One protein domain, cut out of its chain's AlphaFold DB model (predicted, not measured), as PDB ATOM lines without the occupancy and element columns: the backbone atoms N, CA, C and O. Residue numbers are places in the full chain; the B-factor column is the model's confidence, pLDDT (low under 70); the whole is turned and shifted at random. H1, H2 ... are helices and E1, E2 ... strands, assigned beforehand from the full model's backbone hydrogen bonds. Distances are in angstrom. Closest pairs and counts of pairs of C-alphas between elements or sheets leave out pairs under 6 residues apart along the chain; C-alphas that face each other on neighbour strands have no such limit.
ATOM      1  N   SER A  98      46.691 -50.022 -50.403       90.88
ATOM      2  CA  SER A  98      46.581 -50.754 -51.662       90.88
ATOM      3  C   SER A  98      46.738 -52.250 -51.437       90.88
ATOM      4  O   SER A  98      45.894 -53.020 -51.884       90.88
ATOM      5  N   GLU A  99      47.733 -52.663 -50.652       92.38
ATOM      6  CA  GLU A  99      47.898 -54.071 -50.272       92.38
ATOM      7  C   GLU A  99      46.652 -54.604 -49.546       92.38
ATOM      8  O   GLU A  99      46.131 -55.672 -49.874       92.38
ATOM      9  N   ARG A 100      46.122 -53.830 -48.589       92.38
ATOM     10  CA  ARG A 100      44.920 -54.209 -47.833       92.38
ATOM     11  C   ARG A 100      43.695 -54.349 -48.729       92.38
ATOM     12  O   ARG A 100      42.939 -55.298 -48.554       92.38
ATOM     13  N   ALA A 101      43.493 -53.441 -49.679       91.19
ATOM     14  CA  ALA A 101      42.381 -53.535 -50.617       91.19
ATOM     15  C   ALA A 101      42.518 -54.745 -51.558       91.19
ATOM     16  O   ALA A 101      41.534 -55.441 -51.792       91.19
ATOM     17  N   THR A 102      43.729 -55.049 -52.034       92.00
ATOM     18  CA  THR A 102      43.993 -56.212 -52.900       92.00
ATOM     19  C   THR A 102      43.727 -57.539 -52.189       92.00
ATOM     20  O   THR A 102      43.145 -58.449 -52.775       92.00
ATOM     21  N   LEU A 103      44.100 -57.654 -50.910       93.75
ATOM     22  CA  LEU A 103      43.822 -58.845 -50.094       93.75
ATOM     23  C   LEU A 103      42.330 -59.026 -49.770       93.75
ATOM     24  O   LEU A 103      41.910 -60.106 -49.351       93.75
ATOM     25  N   HIS A 104      41.531 -57.980 -49.961       93.62
ATOM     26  CA  HIS A 104      40.112 -57.949 -49.642       93.62
ATOM     27  C   HIS A 104      39.321 -57.306 -50.792       93.62
ATOM     28  O   HIS A 104      38.866 -56.160 -50.680       93.62
ATOM     29  N   PRO A 105      39.162 -58.023 -51.919       91.81
ATOM     30  CA  PRO A 105      38.469 -57.494 -53.083       91.81
ATOM     31  C   PRO A 105      36.992 -57.227 -52.774       91.81
ATOM     32  O   PRO A 105      36.327 -58.004 -52.089       91.81
ATOM     33  N   ALA A 106      36.474 -56.129 -53.320       92.88
ATOM     34  CA  ALA A 106      35.078 -55.731 -53.215       92.88
ATOM     35  C   ALA A 106      34.630 -55.033 -54.508       92.88
ATOM     36  O   ALA A 106      35.476 -54.495 -55.225       92.88
ATOM     37  N   PRO A 107      33.319 -54.994 -54.814       91.50
ATOM     38  CA  PRO A 107      32.815 -54.258 -55.975       91.50
ATOM     39  C   PRO A 107      33.139 -52.760 -55.919       91.50
ATOM     40  O   PRO A 107      33.401 -52.147 -56.953       91.50
ATOM     41  N   VAL A 108      33.106 -52.175 -54.714       95.06
ATOM     42  CA  VAL A 108      33.457 -50.774 -54.463       95.06
ATOM     43  C   VAL A 108      34.179 -50.658 -53.123       95.06
ATOM     44  O   VAL A 108      33.622 -51.010 -52.079       95.06
ATOM     45  N   HIS A 109      35.396 -50.117 -53.124       95.88
ATOM     46  CA  HIS A 109      36.092 -49.756 -51.889       95.88
ATOM     47  C   HIS A 109      35.741 -48.327 -51.485       95.88
ATOM     48  O   HIS A 109      35.679 -47.421 -52.317       95.88
ATOM     49  N   LEU A 110      35.548 -48.116 -50.187       96.00
ATOM     50  CA  LEU A 110      35.403 -46.790 -49.602       96.00
ATOM     51  C   LEU A 110      36.657 -46.475 -48.788       96.00
ATOM     52  O   LEU A 110      36.946 -47.145 -47.797       96.00
ATOM     53  N   LEU A 111      37.407 -45.457 -49.208       95.25
ATOM     54  CA  LEU A 111      38.597 -44.982 -48.502       95.25
ATOM     55  C   LEU A 111      38.272 -43.800 -47.578       95.25
ATOM     56  O   LEU A 111      37.315 -43.067 -47.836       95.25
ATOM     57  N   PRO A 112      39.069 -43.535 -46.522       91.44
ATOM     58  CA  PRO A 112      38.777 -42.459 -45.578       91.44
ATOM     59  C   PRO A 112      38.830 -41.072 -46.223       91.44
ATOM     60  O   PRO A 112      38.019 -40.211 -45.894       91.44
ATOM     61  N   CYS A 113      39.792 -40.847 -47.123       89.06
ATOM     62  CA  CYS A 113      39.928 -39.588 -47.846       89.06
ATOM     63  C   CYS A 113      40.746 -39.731 -49.134       89.06
ATOM     64  O   CYS A 113      41.554 -40.658 -49.284       89.06
ATOM     65  N   ARG A 114      40.603 -38.745 -50.029       85.00
ATOM     66  CA  ARG A 114      41.414 -38.626 -51.260       85.00
ATOM     67  C   ARG A 114      42.892 -38.346 -50.985       85.00
ATOM     68  O   ARG A 114      43.745 -38.599 -51.833       85.00
ATOM     69  N   GLY A 115      43.202 -37.836 -49.792       76.44
ATOM     70  CA  GLY A 115      44.565 -37.518 -49.361       76.44
ATOM     71  C   GLY A 115      45.493 -38.731 -49.274       76.44
ATOM     72  O   GLY A 115      46.706 -38.556 -49.349       76.44
ATOM     73  N   SER A 116      44.939 -39.946 -49.180       76.75
ATOM     74  CA  SER A 116      45.716 -41.188 -49.258       76.75
ATOM     75  C   SER A 116      46.440 -41.343 -50.595       76.75
ATOM     76  O   SER A 116      47.530 -41.901 -50.625       76.75
ATOM     77  N   ARG A 117      45.865 -40.838 -51.701       80.25
ATOM     78  CA  ARG A 117      46.347 -41.075 -53.075       80.25
ATOM     79  C   ARG A 117      46.585 -42.563 -53.377       80.25
ATOM     80  O   ARG A 117      47.433 -42.892 -54.202       80.25
ATOM     81  N   ALA A 118      45.865 -43.454 -52.691       84.19
ATOM     82  CA  ALA A 118      45.960 -44.883 -52.936       84.19
ATOM     83  C   ALA A 118      45.445 -45.189 -54.342       84.19
ATOM     84  O   ALA A 118      44.357 -44.749 -54.718       84.19
ATOM     85  N   ASN A 119      46.245 -45.924 -55.109       82.38
ATOM     86  CA  ASN A 119      45.820 -46.462 -56.389       82.38
ATOM     87  C   ASN A 119      45.326 -47.885 -56.133       82.38
ATOM     88  O   ASN A 119      46.123 -48.746 -55.755       82.38
ATOM     89  N   LEU A 120      44.016 -48.086 -56.247       84.69
ATOM     90  CA  LEU A 120      43.379 -49.391 -56.096       84.69
ATOM     91  C   LEU A 120      42.801 -49.809 -57.440       84.69
ATOM     92  O   LEU A 120      42.281 -48.969 -58.177       84.69
ATOM     93  N   ASP A 121      42.830 -51.107 -57.713       80.00
ATOM     94  CA  ASP A 121      42.093 -51.665 -58.837       80.00
ATOM     95  C   ASP A 121      40.587 -51.642 -58.528       80.00
ATOM     96  O   ASP A 121      40.152 -52.062 -57.456       80.00
ATOM     97  N   GLY A 122      39.777 -51.165 -59.476       83.19
ATOM     98  CA  GLY A 122      38.317 -51.130 -59.353       83.19
ATOM     99  C   GLY A 122      37.739 -49.768 -58.957       83.19
ATOM    100  O   GLY A 122      38.376 -48.723 -59.097       83.19
ATOM    101  N   LEU A 123      36.468 -49.764 -58.536       91.00
ATOM    102  CA  LEU A 123      35.765 -48.528 -58.192       91.00
ATOM    103  C   LEU A 123      36.110 -48.103 -56.764       91.00
ATOM    104  O   LEU A 123      35.834 -48.824 -55.805       91.00
ATOM    105  N   VAL A 124      36.649 -46.893 -56.626       93.81
ATOM    106  CA  VAL A 124      36.982 -46.298 -55.330       93.81
ATOM    107  C   VAL A 124      36.150 -45.049 -55.103       93.81
ATOM    108  O   VAL A 124      36.142 -44.127 -55.922       93.81
ATOM    109  N   GLU A 125      35.497 -44.991 -53.952       95.19
ATOM    110  CA  GLU A 125      34.869 -43.780 -53.435       95.19
ATOM    111  C   GLU A 125      35.528 -43.351 -52.125       95.19
ATOM    112  O   GLU A 125      36.318 -44.083 -51.524       95.19
ATOM    113  N   TYR A 126      35.234 -42.127 -51.681       95.25
ATOM    114  CA  TYR A 126      35.932 -41.521 -50.551       95.25
ATOM    115  C   TYR A 126      34.959 -40.941 -49.534       95.25
ATOM    116  O   TYR A 126      34.100 -40.125 -49.874       95.25
ATOM    117  N   LEU A 127      35.128 -41.331 -48.275       95.00
ATOM    118  CA  LEU A 127      34.247 -40.970 -47.170       95.00
ATOM    119  C   LEU A 127      34.218 -39.455 -46.900       95.00
ATOM    120  O   LEU A 127      33.168 -38.912 -46.563       95.00
ATOM    121  N   ASP A 128      35.337 -38.757 -47.103       93.06
ATOM    122  CA  ASP A 128      35.438 -37.294 -46.991       93.06
ATOM    123  C   ASP A 128      34.545 -36.540 -47.992       93.06
ATOM    124  O   ASP A 128      34.093 -35.434 -47.696       93.06
ATOM    125  N   THR A 129      34.240 -37.147 -49.142       94.00
ATOM    126  CA  THR A 129      33.342 -36.568 -50.157       94.00
ATOM    127  C   THR A 129      31.866 -36.829 -49.901       94.00
ATOM    128  O   THR A 129      31.030 -36.233 -50.578       94.00
ATOM    129  N   ARG A 130      31.549 -37.689 -48.923       93.88
ATOM    130  CA  ARG A 130      30.186 -38.075 -48.536       93.88
ATOM    131  C   ARG A 130      29.326 -38.467 -49.750       93.88
ATOM    132  O   ARG A 130      28.367 -37.756 -50.056       93.88
ATOM    133  N   PRO A 131      29.654 -39.564 -50.465       93.50
ATOM    134  CA  PRO A 131      28.855 -40.018 -51.598       93.50
ATOM    135  C   PRO A 131      27.366 -40.074 -51.243       93.50
ATOM    136  O   PRO A 131      26.983 -40.702 -50.253       93.50
ATOM    137  N   ALA A 132      26.549 -39.376 -52.038       91.00
ATOM    138  CA  ALA A 132      25.119 -39.220 -51.776       91.00
ATOM    139  C   ALA A 132      24.351 -40.531 -51.978       91.00
ATOM    140  O   ALA A 132      23.401 -40.818 -51.253       91.00
ATOM    141  N   GLN A 133      24.769 -41.329 -52.964       91.00
ATOM    142  CA  GLN A 133      24.198 -42.643 -53.210       91.00
ATOM    143  C   GLN A 133      24.993 -43.698 -52.454       91.00
ATOM    144  O   GLN A 133      26.189 -43.874 -52.679       91.00
ATOM    145  N   ARG A 134      24.291 -44.430 -51.595       89.81
ATOM    146  CA  ARG A 134      24.850 -45.563 -50.874       89.81
ATOM    147  C   ARG A 134      25.089 -46.749 -51.808       89.81
ATOM    148  O   ARG A 134      24.259 -47.034 -52.672       89.81
ATOM    149  N   LYS A 135      26.207 -47.444 -51.602       92.81
ATOM    150  CA  LYS A 135      26.576 -48.690 -52.286       92.81
ATOM    151  C   LYS A 135      27.038 -49.724 -51.259       92.81
ATOM    152  O   LYS A 135      27.271 -49.378 -50.099       92.81
ATOM    153  N   ASP A 136      27.217 -50.965 -51.701       92.56
ATOM    154  CA  ASP A 136      27.777 -52.058 -50.895       92.56
ATOM    155  C   ASP A 136      29.297 -51.894 -50.743       92.56
ATOM    156  O   ASP A 136      30.102 -52.652 -51.284       92.56
ATOM    157  N   TRP A 137      29.691 -50.824 -50.054       96.12
ATOM    158  CA  TRP A 137      31.085 -50.469 -49.843       96.12
ATOM    159  C   TRP A 137      31.775 -51.420 -48.871       96.12
ATOM    160  O   TRP A 137      31.256 -51.710 -47.794       96.12
ATOM    161  N   LEU A 138      33.023 -51.762 -49.188       96.50
ATOM    162  CA  LEU A 138      33.980 -52.235 -48.197       96.50
ATOM    163  C   LEU A 138      34.829 -51.058 -47.710       96.50
ATOM    164  O   LEU A 138      35.616 -50.489 -48.472       96.50
ATOM    165  N   LEU A 139      34.664 -50.671 -46.444       96.69
ATOM    166  CA  LEU A 139      35.423 -49.577 -45.842       96.69
ATOM    167  C   LEU A 139      36.845 -50.037 -45.500       96.69
ATOM    168  O   LEU A 139      37.044 -50.854 -44.602       96.69
ATOM    169  N   VAL A 140      37.853 -49.451 -46.141       95.56
ATOM    170  CA  VAL A 140      39.259 -49.626 -45.746       95.56
ATOM    171  C   VAL A 140      39.594 -48.507 -44.758       95.56
ATOM    172  O   VAL A 140      39.951 -47.398 -45.149       95.56
ATOM    173  N   GLY A 141      39.388 -48.740 -43.461       94.44
ATOM    174  CA  GLY A 141      39.340 -47.653 -42.483       94.44
ATOM    175  C   GLY A 141      39.517 -48.103 -41.038       94.44
ATOM    176  O   GLY A 141      39.238 -49.241 -40.674       94.44
ATOM    177  N   CYS A 142      39.993 -47.192 -40.192       95.44
ATOM    178  CA  CYS A 142      40.081 -47.427 -38.752       95.44
ATOM    179  C   CYS A 142      38.818 -46.924 -38.036       95.44
ATOM    180  O   CYS A 142      37.846 -46.496 -38.662       95.44
ATOM    181  N   GLU A 143      38.834 -46.927 -36.703       96.31
ATOM    182  CA  GLU A 143      37.686 -46.502 -35.899       96.31
ATOM    183  C   GLU A 143      37.205 -45.077 -36.207       96.31
ATOM    184  O   GLU A 143      36.002 -44.832 -36.265       96.31
ATOM    185  N   ARG A 144      38.115 -44.142 -36.507       95.56
ATOM    186  CA  ARG A 144      37.719 -42.782 -36.905       95.56
ATOM    187  C   ARG A 144      36.871 -42.784 -38.182       95.56
ATOM    188  O   ARG A 144      35.898 -42.041 -38.268       95.56
ATOM    189  N   SER A 145      37.219 -43.614 -39.162       96.25
ATOM    190  CA  SER A 145      36.444 -43.753 -40.398       96.25
ATOM    191  C   SER A 145      35.071 -44.365 -40.126       96.25
ATOM    192  O   SER A 145      34.082 -43.888 -40.668       96.25
ATOM    193  N   ALA A 146      34.989 -45.360 -39.239       97.06
ATOM    194  CA  ALA A 146      33.714 -45.961 -38.847       97.06
ATOM    195  C   ALA A 146      32.790 -44.951 -38.139       97.06
ATOM    196  O   ALA A 146      31.599 -44.895 -38.433       97.06
ATOM    197  N   GLN A 147      33.335 -44.080 -37.278       97.25
ATOM    198  CA  GLN A 147      32.572 -42.990 -36.653       97.25
ATOM    199  C   GLN A 147      31.975 -42.029 -37.686       97.25
ATOM    200  O   GLN A 147      30.794 -41.692 -37.597       97.25
ATOM    201  N   PHE A 148      32.770 -41.603 -38.672       96.38
ATOM    202  CA  PHE A 148      32.277 -40.749 -39.752       96.38
ATOM    203  C   PHE A 148      31.235 -41.461 -40.610       96.38
ATOM    204  O   PHE A 148      30.212 -40.865 -40.932       96.38
ATOM    205  N   TYR A 149      31.454 -42.739 -40.924       97.38
ATOM    206  CA  TYR A 149      30.491 -43.548 -41.660       97.38
ATOM    207  C   TYR A 149      29.138 -43.598 -40.947       97.38
ATOM    208  O   TYR A 149      28.134 -43.205 -41.532       97.38
ATOM    209  N   ARG A 150      29.115 -43.987 -39.663       97.19
ATOM    210  CA  ARG A 150      27.890 -44.018 -38.847       97.19
ATOM    211  C   ARG A 150      27.194 -42.664 -38.816       97.19
ATOM    212  O   ARG A 150      25.978 -42.592 -38.942       97.19
ATOM    213  N   HIS A 151      27.963 -41.589 -38.669       96.50
ATOM    214  CA  HIS A 151      27.414 -40.239 -38.653       96.50
ATOM    215  C   HIS A 151      26.754 -39.853 -39.988       96.50
ATOM    216  O   HIS A 151      25.723 -39.186 -39.978       96.50
ATOM    217  N   PHE A 152      27.319 -40.270 -41.124       95.31
ATOM    218  CA  PHE A 152      26.778 -39.943 -42.446       95.31
ATOM    219  C   PHE A 152      25.654 -40.879 -42.901       95.31
ATOM    220  O   PHE A 152      24.760 -40.431 -43.614       95.31
ATOM    221  N   TYR A 153      25.688 -42.153 -42.505       95.69
ATOM    222  CA  TYR A 153      24.847 -43.201 -43.094       95.69
ATOM    223  C   TYR A 153      23.947 -43.948 -42.099       95.69
ATOM    224  O   TYR A 153      23.059 -44.681 -42.530       95.69
ATOM    225  N   GLY A 154      24.116 -43.727 -40.791       95.31
ATOM    226  CA  GLY A 154      23.206 -44.204 -39.745       95.31
ATOM    227  C   GLY A 154      23.418 -45.644 -39.264       95.31
ATOM    228  O   GLY A 154      22.688 -46.087 -38.383       95.31
ATOM    229  N   ASP A 155      24.400 -46.371 -39.796       94.88
ATOM    230  CA  ASP A 155      24.660 -47.776 -39.467       94.88
ATOM    231  C   ASP A 155      26.153 -48.147 -39.546       94.88
ATOM    232  O   ASP A 155      27.015 -47.296 -39.776       94.88
ATOM    233  N   GLU A 156      26.466 -49.421 -39.287       95.44
ATOM    234  CA  GLU A 156      27.844 -49.911 -39.210       95.44
ATOM    235  C   GLU A 156      28.369 -50.364 -40.587       95.44
ATOM    236  O   GLU A 156      27.711 -51.157 -41.265       95.44
ATOM    237  N   PRO A 157      29.569 -49.922 -41.002       96.19
ATOM    238  CA  PRO A 157      30.183 -50.397 -42.233       96.19
ATOM    239  C   PRO A 157      30.761 -51.809 -42.081       96.19
ATOM    240  O   PRO A 157      31.353 -52.153 -41.056       96.19
ATOM    241  N   VAL A 158      30.745 -52.582 -43.168       96.31
ATOM    242  CA  VAL A 158      31.698 -53.689 -43.326       96.31
ATOM    243  C   VAL A 158      33.081 -53.068 -43.524       96.31
ATOM    244  O   VAL A 158      33.266 -52.260 -44.438       96.31
ATOM    245  N   LYS A 159      34.047 -53.392 -42.652       95.56
ATOM    246  CA  LYS A 159      35.356 -52.720 -42.633       95.56
ATOM    247  C   LYS A 159      36.555 -53.659 -42.542       95.56
ATOM    248  O   LYS A 159      36.510 -54.679 -41.860       95.56
ATOM    249  N   ILE A 160      37.662 -53.225 -43.141       95.25
ATOM    250  CA  ILE A 160      39.017 -53.737 -42.905       95.25
ATOM    251  C   ILE A 160      39.739 -52.724 -42.024       95.25
ATOM    252  O   ILE A 160      39.854 -51.553 -42.396       95.25
ATOM    253  N   ASN A 161      40.246 -53.168 -40.872       95.12
ATOM    254  CA  ASN A 161      40.988 -52.281 -39.986       95.12
ATOM    255  C   ASN A 161      42.393 -51.993 -40.531       95.12
ATOM    256  O   ASN A 161      43.154 -52.900 -40.858       95.12
ATOM    257  N   ILE A 162      42.744 -50.710 -40.557       94.88
ATOM    258  CA  ILE A 162      44.061 -50.198 -40.972       94.88
ATOM    259  C   ILE A 162      44.765 -49.440 -39.843       94.88
ATOM    260  O   ILE A 162      45.697 -48.679 -40.087       94.88
TER     261      ILE A 162
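Overview. This is residues 98 to 162 of the 233 residues of an uncharacterized protein of Actinocatenispora thailandica (UniProt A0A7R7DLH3). A small parallel sheet of three short strands makes the middle of this domain, with a short helix, H1, near one end of the longest axis and a longer one, H2, toward the other. Loops wrap round much of it, and near the last printed residues a short stretch, 159 to 160, pairs parallel with residues 139 to 140 of E3. The printed part has 65 residues, with elements in the order H1, E1, E2, E3, H2; the sheet runs E2, E1, E3. The class is mixed, helices and strands, with under half of the residues in named elements. It is compact, with a radius of gyration of the C-alphas of 10.6 A, and spans 28 by 21 by 21 A.

Arrangement. Start at residues 98 to 103, H1, which is on the sheet but only grazes it, with residues 98 to 101. Next look at E1, residues 108 to 111, the inner strand. Beside it is E2, residues 123 to 126, parallel at 30 degrees, with N 111 and O 125 2.9 A apart, within hydrogen-bond range. Its other neighbour is E3, residues 137 to 140, parallel at 36 degrees, with N 110 and O 138 2.9 A apart, within range. The closest C-alphas of H1 and E3 are those of Ala 101 and Val 140, 7.0 A. Then find H2, residues 143 to 153, which only grazes the sheet with residues 145 to 149. H1 and H2 are apart; in both, every O i to N i+4 pair is within hydrogen-bond range.

Along the chain. Find C-alpha 98 at (46.581, -50.754, -51.662), where H1 begins. E1, E2 and E3 measure 9.8, 10.4 and 9.2 A. H2 runs 15.1 A to C-alpha 153 at (24.847, -43.201, -43.094).

Size, cuts and confidence. The C-alphas farthest apart, of Glu 99 and Gly 154, are 28.6 A apart. The printed part has no cut. The link from E1 to E2, 11 residues, is long. No printed residue is under 70 in pLDDT.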